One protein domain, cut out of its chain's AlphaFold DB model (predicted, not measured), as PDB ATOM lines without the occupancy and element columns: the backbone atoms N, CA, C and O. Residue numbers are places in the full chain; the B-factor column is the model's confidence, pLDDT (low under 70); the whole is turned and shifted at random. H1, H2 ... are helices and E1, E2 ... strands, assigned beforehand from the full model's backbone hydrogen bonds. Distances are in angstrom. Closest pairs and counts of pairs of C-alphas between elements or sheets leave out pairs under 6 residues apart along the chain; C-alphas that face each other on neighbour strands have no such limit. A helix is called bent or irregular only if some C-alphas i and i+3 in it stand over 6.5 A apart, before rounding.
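What this domain is: This is residues 443 to 548 of the 973 residues of an uncharacterized protein of Faecalitalea cylindroides ATCC 27803 (UniProt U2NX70). A strongly twisted four-strand sheet curls round helix H1, while H2 only grazes it and a long loop, residues 481 to 503, folds back between E3 and E4. The 106 printed residues, under half in named elements, run E1 E2 E3 E4 H1 H2; the strands form a meander, each the antiparallel neighbour of the one before, making two layers with H1 on one face. The class is mixed, helices and strands; the whole is compact, with radius of gyration of the C-alphas 14.7 A and spans 49 by 33 by 21 A.

How they stand to each other: Start at E1, residues 451 to 454, a hairpin with E2, residues 460 to 468; N 453 and O 461 are 2.8 A apart, within hydrogen-bond range. E2 forms a hairpin with E3, residues 473 to 480, with N 464 and O 477 at 2.9 A, and E3 with E4, residues 504 to 508, with N 476 and O 506 at 2.9 A. H1, residues 511 to 524, is on the sheet; its closest C-alphas with E4 are Thr 514 and Gln 508, 5.9 A. H2, residues 535 to 546, touches H1 with residues 535 to 536 alone, closest C-alphas Arg 536 and Tyr 524, 5.4 A, only just about perpendicular at 72 degrees. O i to N i+4 pairs are within range in 7 of 10 for H1 and 6 of 8 for H2.

Where its parts are: Find C-alpha 451 at (225.829, 224.329, 179.250), where E1 begins; E2 then spans 25.9 A and E3 23.0 A. H1, 19.4 A, is irregular, only just: C-alphas 519 and 522 are 6.9 A apart. H2, 16.8 A, ends at C-alpha 546 (212.892, 237.383, 193.870).

The domain as a whole: The farthest C-alphas, Ile 470 and Asp 488, are 50.3 A apart. The printed part has no cut; E3 to E4 is the long link. Mean pLDDT of the printed part is 80.1, with 21 residues under 70, among them 443 to 449.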
ATOM      1  N   THR A 443     230.077 215.911 167.481       51.97
ATOM      2  CA  THR A 443     229.095 214.778 167.385       51.97
ATOM      3  C   THR A 443     227.655 215.094 167.863       51.97
ATOM      4  O   THR A 443     227.423 216.073 168.562       51.97
ATOM      5  N   ASN A 444     226.651 214.263 167.515       47.66
ATOM      6  CA  ASN A 444     225.212 214.525 167.756       47.66
ATOM      7  C   ASN A 444     224.738 214.487 169.228       47.66
ATOM      8  O   ASN A 444     223.817 215.228 169.566       47.66
ATOM      9  N   GLN A 445     225.324 213.664 170.106       46.91
ATOM     10  CA  GLN A 445     224.974 213.659 171.542       46.91
ATOM     11  C   GLN A 445     225.431 214.949 172.238       46.91
ATOM     12  O   GLN A 445     224.684 215.521 173.026       46.91
ATOM     13  N   GLN A 446     226.600 215.470 171.853       51.03
ATOM     14  CA  GLN A 446     227.145 216.736 172.354       51.03
ATOM     15  C   GLN A 446     226.305 217.959 171.940       51.03
ATOM     16  O   GLN A 446     226.424 219.011 172.552       51.03
ATOM     17  N   ARG A 447     225.419 217.834 170.939       50.72
ATOM     18  CA  ARG A 447     224.518 218.916 170.499       50.72
ATOM     19  C   ARG A 447     223.299 219.128 171.417       50.72
ATOM     20  O   ARG A 447     222.604 220.121 171.230       50.72
ATOM     21  N   LYS A 448     222.990 218.209 172.351       54.81
ATOM     22  CA  LYS A 448     221.746 218.231 173.162       54.81
ATOM     23  C   LYS A 448     221.925 218.594 174.645       54.81
ATOM     24  O   LYS A 448     220.926 218.864 175.308       54.81
ATOM     25  N   THR A 449     223.142 218.602 175.179       68.81
ATOM     26  CA  THR A 449     223.416 218.958 176.581       68.81
ATOM     27  C   THR A 449     223.503 220.479 176.725       68.81
ATOM     28  O   THR A 449     224.278 221.111 176.014       68.81
ATOM     29  N   ALA A 450     222.693 221.073 177.608       77.00
ATOM     30  CA  ALA A 450     222.738 222.513 177.863       77.00
ATOM     31  C   ALA A 450     223.864 222.851 178.851       77.00
ATOM     32  O   ALA A 450     223.906 222.299 179.951       77.00
ATOM     33  N   GLU A 451     224.752 223.752 178.447       84.94
ATOM     34  CA  GLU A 451     225.829 224.329 179.250       84.94
ATOM     35  C   GLU A 451     225.301 225.517 180.070       84.94
ATOM     36  O   GLU A 451     224.294 226.135 179.708       84.94
ATOM     37  N   LEU A 452     225.959 225.811 181.192       86.31
ATOM     38  CA  LEU A 452     225.589 226.880 182.120       86.31
ATOM     39  C   LEU A 452     226.511 228.089 181.924       86.31
ATOM     40  O   LEU A 452     227.723 227.930 181.795       86.31
ATOM     41  N   PHE A 453     225.936 229.291 181.934       88.25
ATOM     42  CA  PHE A 453     226.648 230.562 181.842       88.25
ATOM     43  C   PHE A 453     226.184 231.518 182.948       88.25
ATOM     44  O   PHE A 453     224.988 231.795 183.080       88.25
ATOM     45  N   HIS A 454     227.130 232.036 183.733       86.81
ATOM     46  CA  HIS A 454     226.874 233.043 184.762       86.81
ATOM     47  C   HIS A 454     226.918 234.433 184.127       86.81
ATOM     48  O   HIS A 454     227.990 234.938 183.805       86.81
ATOM     49  N   PHE A 455     225.750 235.052 183.941       88.75
ATOM     50  CA  PHE A 455     225.683 236.446 183.498       88.75
ATOM     51  C   PHE A 455     226.024 237.396 184.649       88.75
ATOM     52  O   PHE A 455     226.780 238.350 184.472       88.75
ATOM     53  N   THR A 456     225.504 237.083 185.836       89.81
ATOM     54  CA  THR A 456     225.927 237.629 187.131       89.81
ATOM     55  C   THR A 456     225.852 236.519 188.186       89.81
ATOM     56  O   THR A 456     225.359 235.426 187.898       89.81
ATOM     57  N   GLU A 457     226.295 236.788 189.417       86.56
ATOM     58  CA  GLU A 457     226.098 235.865 190.549       86.56
ATOM     59  C   GLU A 457     224.608 235.566 190.783       86.56
ATOM     60  O   GLU A 457     224.214 234.449 191.129       86.56
ATOM     61  N   GLU A 458     223.744 236.549 190.517       89.12
ATOM     62  CA  GLU A 458     222.305 236.376 190.620       89.12
ATOM     63  C   GLU A 458     221.663 235.818 189.351       89.12
ATOM     64  O   GLU A 458     220.631 235.178 189.475       89.12
ATOM     65  N   ILE A 459     222.169 236.038 188.138       89.25
ATOM     66  CA  ILE A 459     221.454 235.690 186.896       89.25
ATOM     67  C   ILE A 459     222.225 234.632 186.101       89.25
ATOM     68  O   ILE A 459     223.359 234.844 185.679       89.25
ATOM     69  N   ILE A 460     221.561 233.504 185.827       87.88
ATOM     70  CA  ILE A 460     222.153 232.341 185.153       87.88
ATOM     71  C   ILE A 460     221.392 232.026 183.869       87.88
ATOM     72  O   ILE A 460     220.157 231.958 183.860       87.88
ATOM     73  N   PHE A 461     222.142 231.775 182.799       90.19
ATOM     74  CA  PHE A 461     221.628 231.323 181.513       90.19
ATOM     75  C   PHE A 461     222.054 229.887 181.230       90.19
ATOM     76  O   PHE A 461     223.158 229.467 181.565       90.19
ATOM     77  N   TYR A 462     221.176 229.145 180.563       89.62
ATOM     78  CA  TYR A 462     221.504 227.850 179.979       89.62
ATOM     79  C   TYR A 462     221.520 227.972 178.461       89.62
ATOM     80  O   TYR A 462     220.630 228.611 177.891       89.62
ATOM     81  N   PHE A 463     222.489 227.337 177.801       89.81
ATOM     82  CA  PHE A 463     222.604 227.382 176.346       89.81
ATOM     83  C   PHE A 463     223.066 226.065 175.714       89.81
ATOM     84  O   PHE A 463     223.690 225.227 176.351       89.81
ATOM     85  N   THR A 464     222.760 225.875 174.433       86.88
ATOM     86  CA  THR A 464     223.231 224.747 173.608       86.88
ATOM     87  C   THR A 464     223.937 225.282 172.365       86.88
ATOM     88  O   THR A 464     223.410 226.215 171.760       86.88
ATOM     89  N   SER A 465     225.063 224.687 171.944       81.00
ATOM     90  CA  SER A 465     225.835 225.108 170.758       81.00
ATOM     91  C   SER A 465     226.133 223.941 169.803       81.00
ATOM     92  O   SER A 465     226.513 222.849 170.229       81.00
ATOM     93  N   SER A 466     225.959 224.150 168.493       77.12
ATOM     94  CA  SER A 466     226.203 223.125 167.463       77.12
ATOM     95  C   SER A 466     226.725 223.714 166.145       77.12
ATOM     96  O   SER A 466     226.106 224.610 165.590       77.12
ATOM     97  N   PHE A 467     227.843 223.210 165.610       66.19
ATOM     98  CA  PHE A 467     228.448 223.730 164.371       66.19
ATOM     99  C   PHE A 467     227.652 223.355 163.105       66.19
ATOM    100  O   PHE A 467     227.309 222.186 162.901       66.19
ATOM    101  N   ASP A 468     227.390 224.344 162.251       66.75
ATOM    102  CA  ASP A 468     226.746 224.261 160.938       66.75
ATOM    103  C   ASP A 468     227.781 224.507 159.832       66.75
ATOM    104  O   ASP A 468     228.199 225.637 159.575       66.75
ATOM    105  N   SER A 469     228.153 223.427 159.145       54.69
ATOM    106  CA  SER A 469     229.172 223.425 158.095       54.69
ATOM    107  C   SER A 469     228.776 224.183 156.829       54.69
ATOM    108  O   SER A 469     229.661 224.597 156.091       54.69
ATOM    109  N   ILE A 470     227.478 224.363 156.553       62.69
ATOM    110  CA  ILE A 470     227.013 225.060 155.340       62.69
ATOM    111  C   ILE A 470     227.265 226.562 155.468       62.69
ATOM    112  O   ILE A 470     227.640 227.225 154.510       62.69
ATOM    113  N   ASN A 471     227.073 227.087 156.676       55.06
ATOM    114  CA  ASN A 471     227.182 228.513 156.972       55.06
ATOM    115  C   ASN A 471     228.443 228.843 157.780       55.06
ATOM    116  O   ASN A 471     228.531 229.941 158.321       55.06
ATOM    117  N   ASN A 472     229.353 227.873 157.926       61.34
ATOM    118  CA  ASN A 472     230.592 227.968 158.696       61.34
ATOM    119  C   ASN A 472     230.413 228.646 160.076       61.34
ATOM    120  O   ASN A 472     231.169 229.543 160.436       61.34
ATOM    121  N   SER A 473     229.366 228.268 160.820       71.38
ATOM    122  CA  SER A 473     228.957 228.930 162.073       71.38
ATOM    123  C   SER A 473     228.278 227.966 163.053       71.38
ATOM    124  O   SER A 473     227.616 227.018 162.660       71.38
ATOM    125  N   TYR A 474     228.394 228.208 164.351       72.31
ATOM    126  CA  TYR A 474     227.655 227.583 165.446       72.31
ATOM    127  C   TYR A 474     226.216 228.092 165.548       72.31
ATOM    128  O   TYR A 474     225.968 229.279 165.694       72.31
ATOM    129  N   ARG A 475     225.234 227.193 165.558       80.69
ATOM    130  CA  ARG A 475     223.861 227.476 165.987       80.69
ATOM    131  C   ARG A 475     223.798 227.407 167.508       80.69
ATOM    132  O   ARG A 475     224.077 226.348 168.075       80.69
ATOM    133  N   VAL A 476     223.401 228.508 168.134       86.12
ATOM    134  CA  VAL A 476     223.323 228.655 169.590       86.12
ATOM    135  C   VAL A 476     221.882 228.943 170.000       86.12
ATOM    136  O   VAL A 476     221.197 229.720 169.340       86.12
ATOM    137  N   GLY A 477     221.412 228.329 171.085       88.12
ATOM    138  CA  GLY A 477     220.122 228.641 171.705       88.12
ATOM    139  C   GLY A 477     220.276 228.831 173.206       88.12
ATOM    140  O   GLY A 477     220.842 227.950 173.842       88.12
ATOM    141  N   ALA A 478     219.783 229.942 173.760       91.75
ATOM    142  CA  ALA A 478     219.898 230.280 175.181       91.75
ATOM    143  C   ALA A 478     218.552 230.637 175.818       91.75
ATOM    144  O   ALA A 478     217.645 231.120 175.134       91.75
ATOM    145  N   TYR A 479     218.417 230.370 177.119       91.12
ATOM    146  CA  TYR A 479     217.254 230.715 177.940       91.12
ATOM    147  C   TYR A 479     217.660 230.987 179.400       91.12
ATOM    148  O   TYR A 479     218.638 230.431 179.897       91.12
ATOM    149  N   ALA A 480     216.887 231.819 180.100       90.44
ATOM    150  CA  ALA A 480     217.021 232.040 181.540       90.44
ATOM    151  C   ALA A 480     216.133 231.066 182.337       90.44
ATOM    152  O   ALA A 480     215.159 230.516 181.813       90.44
ATOM    153  N   VAL A 481     216.460 230.859 183.613       87.50
ATOM    154  CA  VAL A 481     215.693 230.012 184.548       87.50
ATOM    155  C   VAL A 481     215.137 230.827 185.711       87.50
ATOM    156  O   VAL A 481     215.661 231.894 186.021       87.50
ATOM    157  N   GLU A 482     214.076 230.347 186.353       85.19
ATOM    158  CA  GLU A 482     213.518 230.974 187.554       85.19
ATOM    159  C   GLU A 482     214.489 230.878 188.745       85.19
ATOM    160  O   GLU A 482     214.996 229.788 189.035       85.19
ATOM    161  N   PRO A 483     214.720 231.982 189.481       86.00
ATOM    162  CA  PRO A 483     215.501 231.957 190.708       86.00
ATOM    163  C   PRO A 483     214.690 231.282 191.824       86.00
ATOM    164  O   PRO A 483     213.635 231.777 192.224       86.00
ATOM    165  N   ARG A 484     215.181 230.154 192.345       82.62
ATOM    166  CA  ARG A 484     214.606 229.473 193.515       82.62
ATOM    167  C   ARG A 484     215.529 229.609 194.715       82.62
ATOM    168  O   ARG A 484     216.746 229.666 194.555       82.62
ATOM    169  N   PHE A 485     214.943 229.664 195.906       82.31
ATOM    170  CA  PHE A 485     215.683 229.760 197.161       82.31
ATOM    171  C   PHE A 485     215.329 228.593 198.075       82.31
ATOM    172  O   PHE A 485     214.167 228.183 198.150       82.31
ATOM    173  N   LEU A 486     216.338 228.071 198.763       80.81
ATOM    174  CA  LEU A 486     216.192 227.093 199.830       80.81
ATOM    175  C   LEU A 486     215.610 227.764 201.088       80.81
ATOM    176  O   LEU A 486     215.483 228.988 201.170       80.81
ATOM    177  N   LYS A 487     215.222 226.958 202.085       76.00
ATOM    178  CA  LYS A 487     214.598 227.453 203.331       76.00
ATOM    179  C   LYS A 487     215.503 228.386 204.144       76.00
ATOM    180  O   LYS A 487     214.991 229.204 204.897       76.00
ATOM    181  N   ASP A 488     216.814 228.256 203.987       75.75
ATOM    182  CA  ASP A 488     217.833 229.113 204.602       75.75
ATOM    183  C   ASP A 488     218.042 230.442 203.847       75.75
ATOM    184  O   ASP A 488     218.831 231.281 204.270       75.75
ATOM    185  N   GLY A 489     217.328 230.654 202.735       70.19
ATOM    186  CA  GLY A 489     217.437 231.845 201.898       70.19
ATOM    187  C   GLY A 489     218.550 231.790 200.849       70.19
ATOM    188  O   GLY A 489     218.621 232.710 200.028       70.19
ATOM    189  N   SER A 490     219.367 230.729 200.822       75.56
ATOM    190  CA  SER A 490     220.395 230.510 199.800       75.56
ATOM    191  C   SER A 490     219.778 230.121 198.453       75.56
ATOM    192  O   SER A 490     218.638 229.653 198.375       75.56
ATOM    193  N   ARG A 491     220.498 230.362 197.353       77.00
ATOM    194  CA  ARG A 491     219.994 230.094 196.001       77.00
ATOM    195  C   ARG A 491     220.097 228.609 195.654       77.00
ATOM    196  O   ARG A 491     221.152 228.002 195.786       77.00
ATOM    197  N   ASP A 492     219.012 228.052 195.124       79.06
ATOM    198  CA  ASP A 492     218.986 226.703 194.563       79.06
ATOM    199  C   ASP A 492     219.454 226.721 193.097       79.06
ATOM    200  O   ASP A 492     218.703 227.069 192.181       79.06
ATOM    201  N   PHE A 493     220.710 226.328 192.876       72.62
ATOM    202  CA  PHE A 493     221.325 226.218 191.547       72.62
ATOM    203  C   PHE A 493     220.910 224.950 190.778       72.62
ATOM    204  O   PHE A 493     221.263 224.796 189.609       72.62
ATOM    205  N   SER A 494     220.162 224.034 191.405       67.00
ATOM    206  CA  SER A 494     219.718 222.779 190.783       67.00
ATOM    207  C   SER A 494     218.392 222.910 190.019       67.00
ATOM    208  O   SER A 494     218.059 222.060 189.186       67.00
ATOM    209  N   SER A 495     217.653 224.001 190.246       65.94
ATOM    210  CA  SER A 495     216.402 224.314 189.554       65.94
ATOM    211  C   SER A 495     216.618 224.567 188.055       65.94
ATOM    212  O   SER A 495     217.303 225.505 187.653       65.94
ATOM    213  N   LYS A 496     215.960 223.766 187.206       69.94
ATOM    214  CA  LYS A 496     215.973 223.903 185.732       69.94
ATOM    215  C   LYS A 496     214.668 224.462 185.163       69.94
ATOM    216  O   LYS A 496     214.347 224.227 183.996       69.94
ATOM    217  N   VAL A 497     213.876 225.161 185.977       82.06
ATOM    218  CA  VAL A 497     212.596 225.720 185.523       82.06
ATOM    219  C   VAL A 497     212.862 226.885 184.582       82.06
ATOM    220  O   VAL A 497     213.232 227.980 184.993       82.06
ATOM    221  N   LYS A 498     212.725 226.606 183.289       84.88
ATOM    222  CA  LYS A 498     212.958 227.548 182.199       84.88
ATOM    223  C   LYS A 498     211.918 228.665 182.210       84.88
ATOM    224  O   LYS A 498     210.728 228.372 182.227       84.88
ATOM    225  N   LEU A 499     212.370 229.908 182.036       87.81
ATOM    226  CA  LEU A 499     211.525 231.038 181.656       87.81
ATOM    227  C   LEU A 499     211.226 230.945 180.149       87.81
ATOM    228  O   LEU A 499     212.093 231.264 179.326       87.81
ATOM    229  N   PRO A 500     210.036 230.472 179.736       79.81
ATOM    230  CA  PRO A 500     209.790 230.048 178.357       79.81
ATOM    231  C   PRO A 500     209.893 231.198 177.348       79.81
ATOM    232  O   PRO A 500     210.325 230.979 176.212       79.81
ATOM    233  N   LEU A 501     209.562 232.421 177.770       84.25
ATOM    234  CA  LEU A 501     209.578 233.622 176.934       84.25
ATOM    235  C   LEU A 501     210.993 234.156 176.650       84.25
ATOM    236  O   LEU A 501     211.166 234.940 175.719       84.25
ATOM    237  N   THR A 502     212.011 233.676 177.371       88.25
ATOM    238  CA  THR A 502     213.410 234.109 177.199       88.25
ATOM    239  C   THR A 502     214.188 233.288 176.168       88.25
ATOM    240  O   THR A 502     215.283 233.679 175.788       88.25
ATOM    241  N   LEU A 503     213.639 232.176 175.655       88.88
ATOM    242  CA  LEU A 503     214.347 231.351 174.668       88.88
ATOM    243  C   LEU A 503     214.634 232.135 173.378       88.88
ATOM    244  O   LEU A 503     213.702 232.524 172.662       88.88
ATOM    245  N   LYS A 504     215.917 232.255 173.026       86.00
ATOM    246  CA  LYS A 504     216.377 232.856 171.771       86.00
ATOM    247  C   LYS A 504     217.466 232.014 171.121       86.00
ATOM    248  O   LYS A 504     218.358 231.513 171.796       86.00
ATOM    249  N   ASN A 505     217.398 231.917 169.796       85.00
ATOM    250  CA  ASN A 505     218.404 231.250 168.977       85.00
ATOM    251  C   ASN A 505     219.189 232.275 168.148       85.00
ATOM    252  O   ASN A 505     218.623 233.282 167.713       85.00
ATOM    253  N   CYS A 506     220.464 232.003 167.897       82.50
ATOM    254  CA  CYS A 506     221.338 232.778 167.024       82.50
ATOM    255  C   CYS A 506     222.333 231.864 166.286       82.50
ATOM    256  O   CYS A 506     222.350 230.642 166.472       82.50
ATOM    257  N   ARG A 507     223.138 232.467 165.410       76.31
ATOM    258  CA  ARG A 507     224.291 231.833 164.771       76.31
ATOM    259  C   ARG A 507     225.533 232.637 165.145       76.31
ATOM    260  O   ARG A 507     225.481 233.852 165.022       76.31
ATOM    261  N   GLN A 508     226.587 231.967 165.588       78.19
ATOM    262  CA  GLN A 508     227.859 232.548 166.022       78.19
ATOM    263  C   GLN A 508     229.003 231.842 165.314       78.19
ATOM    264  O   GLN A 508     228.924 230.650 165.074       78.19
ATOM    265  N   SER A 509     230.074 232.521 164.965       66.81
ATOM    266  CA  SER A 509     231.194 231.946 164.210       66.81
ATOM    267  C   SER A 509     232.189 231.218 165.120       66.81
ATOM    268  O   SER A 509     232.914 230.337 164.656       66.81
ATOM    269  N   SER A 510     232.190 231.511 166.427       67.81
ATOM    270  CA  SER A 510     233.116 230.930 167.412       67.81
ATOM    271  C   SER A 510     232.485 230.705 168.801       67.81
ATOM    272  O   SER A 510     231.345 231.094 169.073       67.81
ATOM    273  N   LYS A 511     233.236 230.044 169.700       73.50
ATOM    274  CA  LYS A 511     232.858 229.893 171.118       73.50
ATOM    275  C   LYS A 511     232.931 231.231 171.865       73.50
ATOM    276  O   LYS A 511     232.034 231.538 172.636       73.50
ATOM    277  N   GLU A 512     233.938 232.045 171.574       75.88
ATOM    278  CA  GLU A 512     234.084 233.392 172.136       75.88
ATOM    279  C   GLU A 512     232.935 234.312 171.697       75.88
ATOM    280  O   GLU A 512     232.330 234.984 172.522       75.88
ATOM    281  N   GLU A 513     232.518 234.248 170.427       79.50
ATOM    282  CA  GLU A 513     231.312 234.939 169.948       79.50
ATOM    283  C   GLU A 513     230.036 234.422 170.634       79.50
ATOM    284  O   GLU A 513     229.092 235.177 170.848       79.50
ATOM    285  N   THR A 514     230.007 233.147 171.038       82.88
ATOM    286  CA  THR A 514     228.901 232.591 171.831       82.88
ATOM    287  C   THR A 514     228.857 233.190 173.235       82.88
ATOM    288  O   THR A 514     227.787 233.603 173.681       82.88
ATOM    289  N   GLU A 515     229.995 233.271 173.922       85.19
ATOM    290  CA  GLU A 515     230.105 233.875 175.257       85.19
ATOM    291  C   GLU A 515     229.828 235.387 175.212       85.19
ATOM    292  O   GLU A 515     229.025 235.887 176.000       85.19
ATOM    293  N   ASN A 516     230.370 236.099 174.219       86.62
ATOM    294  CA  ASN A 516     230.074 237.512 173.973       86.62
ATOM    295  C   ASN A 516     228.585 237.735 173.702       86.62
ATOM    296  O   ASN A 516     227.972 238.636 174.274       86.62
ATOM    297  N   TRP A 517     227.959 236.879 172.892       90.06
ATOM    298  CA  TRP A 517     226.525 236.958 172.648       90.06
ATOM    299  C   TRP A 517     225.706 236.738 173.925       90.06
ATOM    300  O   TRP A 517     224.738 237.464 174.161       90.06
ATOM    301  N   LEU A 518     226.090 235.773 174.765       90.31
ATOM    302  CA  LEU A 518     225.442 235.501 176.053       90.31
ATOM    303  C   LEU A 518     225.611 236.649 177.057       90.31
ATOM    304  O   LEU A 518     224.702 236.878 177.855       90.31
ATOM    305  N   ASN A 519     226.729 237.375 177.005       87.50
ATOM    306  CA  ASN A 519     227.023 238.471 177.924       87.50
ATOM    307  C   ASN A 519     226.423 239.818 177.465       87.50
ATOM    308  O   ASN A 519     225.883 240.565 178.280       87.50
ATOM    309  N   PHE A 520     226.455 240.119 176.162       86.62
ATOM    310  CA  PHE A 520     226.201 241.473 175.646       86.62
ATOM    311  C   PHE A 520     224.975 241.613 174.739       86.62
ATOM    312  O   PHE A 520     224.434 242.709 174.616       86.62
ATOM    313  N   GLU A 521     224.489 240.537 174.116       88.38
ATOM    314  CA  GLU A 521     223.388 240.630 173.147       88.38
ATOM    315  C   GLU A 521     222.110 239.938 173.613       88.38
ATOM    316  O   GLU A 521     221.033 240.536 173.638       88.38
ATOM    317  N   TYR A 522     222.205 238.654 173.956       91.75
ATOM    318  CA  TYR A 522     221.091 237.839 174.424       91.75
ATOM    319  C   TYR A 522     220.284 238.520 175.548       91.75
ATOM    320  O   TYR A 522     219.080 238.727 175.334       91.75
ATOM    321  N   PRO A 523     220.896 238.952 176.671       90.44
ATOM    322  CA  PRO A 523     220.161 239.497 177.811       90.44
ATOM    323  C   PRO A 523     219.484 240.841 177.529       90.44
ATOM    324  O   PRO A 523     218.618 241.237 178.301       90.44
ATOM    325  N   TYR A 524     219.840 241.534 176.445       89.12
ATOM    326  CA  TYR A 524     219.292 242.846 176.078       89.12
ATOM    327  C   TYR A 524     218.413 242.804 174.826       89.12
ATOM    328  O   TYR A 524     218.033 243.842 174.287       89.12
ATOM    329  N   SER A 525     218.109 241.611 174.321       86.81
ATOM    330  CA  SER A 525     217.484 241.487 173.013       86.81
ATOM    331  C   SER A 525     215.963 241.415 173.028       86.81
ATOM    332  O   SER A 525     215.330 240.929 173.963       86.81
ATOM    333  N   VAL A 526     215.377 241.863 171.917       84.94
ATOM    334  CA  VAL A 526     213.938 241.794 171.663       84.94
ATOM    335  C   VAL A 526     213.659 240.675 170.666       84.94
ATOM    336  O   VAL A 526     214.167 240.675 169.538       84.94
ATOM    337  N   ARG A 527     212.832 239.708 171.061       76.44
ATOM    338  CA  ARG A 527     212.370 238.644 170.170       76.44
ATOM    339  C   ARG A 527     211.302 239.206 169.234       76.44
ATOM    340  O   ARG A 527     210.209 239.561 169.665       76.44
ATOM    341  N   LYS A 528     211.625 239.272 167.940       68.81
ATOM    342  CA  LYS A 528     210.728 239.771 166.887       68.81
ATOM    343  C   LYS A 528     209.584 238.771 166.631       68.81
ATOM    344  O   LYS A 528     209.835 237.579 166.461       68.81
ATOM    345  N   GLY A 529     208.340 239.254 166.611       66.94
ATOM    346  CA  GLY A 529     207.106 238.481 166.408       66.94
ATOM    347  C   GLY A 529     205.866 239.386 166.471       66.94
ATOM    348  O   GLY A 529     206.021 240.589 166.665       66.94
ATOM    349  N   LYS A 530     204.644 238.833 166.331       64.12
ATOM    350  CA  LYS A 530     203.381 239.612 166.431       64.12
ATOM    351  C   LYS A 530     203.270 240.387 167.753       64.12
ATOM    352  O   LYS A 530     202.794 241.512 167.742       64.12
ATOM    353  N   ASN A 531     203.780 239.804 168.841       74.38
ATOM    354  CA  ASN A 531     203.972 240.463 170.131       74.38
ATOM    355  C   ASN A 531     205.474 240.433 170.456       74.38
ATOM    356  O   ASN A 531     205.985 239.358 170.787       74.38
ATOM    357  N   PRO A 532     206.210 241.548 170.302       79.31
ATOM    358  CA  PRO A 532     207.633 241.581 170.610       79.31
ATOM    359  C   PRO A 532     207.853 241.371 172.111       79.31
ATOM    360  O   PRO A 532     207.246 242.055 172.933       79.31
ATOM    361  N   ILE A 533     208.725 240.426 172.461       84.12
ATOM    362  CA  ILE A 533     209.084 240.136 173.854       84.12
ATOM    363  C   ILE A 533     210.475 240.698 174.107       84.12
ATOM    364  O   ILE A 533     211.439 240.311 173.443       84.12
ATOM    365  N   ASP A 534     210.571 241.603 175.070       88.94
ATOM    366  CA  ASP A 534     211.834 242.120 175.582       88.94
ATOM    367  C   ASP A 534     212.367 241.153 176.648       88.94
ATOM    368  O   ASP A 534     211.794 241.028 177.735       88.94
ATOM    369  N   ILE A 535     213.448 240.439 176.316       90.25
ATOM    370  CA  ILE A 535     214.041 239.415 177.188       90.25
ATOM    371  C   ILE A 535     214.480 240.028 178.517       90.25
ATOM    372  O   ILE A 535     214.307 239.405 179.565       90.25
ATOM    373  N   ARG A 536     214.978 241.270 178.504       91.62
ATOM    374  CA  ARG A 536     215.393 241.955 179.724       91.62
ATOM    375  C   ARG A 536     214.216 242.242 180.634       91.62
ATOM    376  O   ARG A 536     214.333 242.039 181.841       91.62
ATOM    377  N   LYS A 537     213.091 242.707 180.085       89.81
ATOM    378  CA  LYS A 537     211.885 242.983 180.884       89.81
ATOM    379  C   LYS A 537     211.336 241.717 181.532       89.81
ATOM    380  O   LYS A 537     210.966 241.771 182.701       89.81
ATOM    381  N   GLU A 538     211.360 240.599 180.813       91.00
ATOM    382  CA  GLU A 538     210.930 239.298 181.332       91.00
ATOM    383  C   GLU A 538     211.851 238.777 182.441       91.00
ATOM    384  O   GLU A 538     211.391 238.324 183.486       91.00
ATOM    385  N   ILE A 539     213.172 238.882 182.263       91.94
ATOM    386  CA  ILE A 539     214.119 238.506 183.318       91.94
ATOM    387  C   ILE A 539     213.938 239.437 184.525       91.94
ATOM    388  O   ILE A 539     213.828 238.971 185.657       91.94
ATOM    389  N   CYS A 540     213.853 240.751 184.306       91.81
ATOM    390  CA  CYS A 540     213.709 241.730 185.381       91.81
ATOM    391  C   CYS A 540     212.406 241.570 186.171       91.81
ATOM    392  O   CYS A 540     212.434 241.795 187.378       91.81
ATOM    393  N   SER A 541     211.281 241.215 185.542       89.75
ATOM    394  CA  SER A 541     209.997 241.058 186.242       89.75
ATOM    395  C   SER A 541     210.065 239.948 187.295       89.75
ATOM    396  O   SER A 541     209.649 240.154 188.434       89.75
ATOM    397  N   VAL A 542     210.689 238.819 186.948       90.25
ATOM    398  CA  VAL A 542     210.865 237.667 187.841       90.25
ATOM    399  C   VAL A 542     211.973 237.925 188.864       90.25
ATOM    400  O   VAL A 542     211.782 237.758 190.071       90.25
ATOM    401  N   TYR A 543     213.144 238.370 188.403       91.44
ATOM    402  CA  TYR A 543     214.330 238.475 189.250       91.44
ATOM    403  C   TYR A 543     214.279 239.653 190.234       91.44
ATOM    404  O   TYR A 543     214.692 239.486 191.381       91.44
ATOM    405  N   LYS A 544     213.714 240.813 189.863       90.38
ATOM    406  CA  LYS A 544     213.553 241.935 190.813       90.38
ATOM    407  C   LYS A 544     212.644 241.573 191.982       90.38
ATOM    408  O   LYS A 544     212.886 242.008 193.103       90.38
ATOM    409  N   GLN A 545     211.595 240.788 191.731       88.56
ATOM    410  CA  GLN A 545     210.689 240.338 192.783       88.56
ATOM    411  C   GLN A 545     211.384 239.341 193.718       88.56
ATOM    412  O   GLN A 545     211.290 239.472 194.937       88.56
ATOM    413  N   ALA A 546     212.126 238.394 193.146       87.81
ATOM    414  CA  ALA A 546     212.892 237.383 193.870       87.81
ATOM    415  C   ALA A 546     214.000 237.970 194.772       87.81
ATOM    416  O   ALA A 546     214.265 237.442 195.856       87.81
ATOM    417  N   TYR A 547     214.619 239.070 194.338       89.56
ATOM    418  CA  TYR A 547     215.712 239.757 195.037       89.56
ATOM    419  C   TYR A 547     215.289 241.042 195.757       89.56
ATOM    420  O   TYR A 547     216.134 241.836 196.166       89.56
ATOM    421  N   LYS A 548     213.986 241.268 195.954       88.81
ATOM    422  CA  LYS A 548     213.491 242.452 196.661       88.81
ATOM    423  C   LYS A 548     214.081 242.527 198.075       88.81
ATOM    424  O   LYS A 548     213.917 241.596 198.858       88.81
TER     425      LYS A 548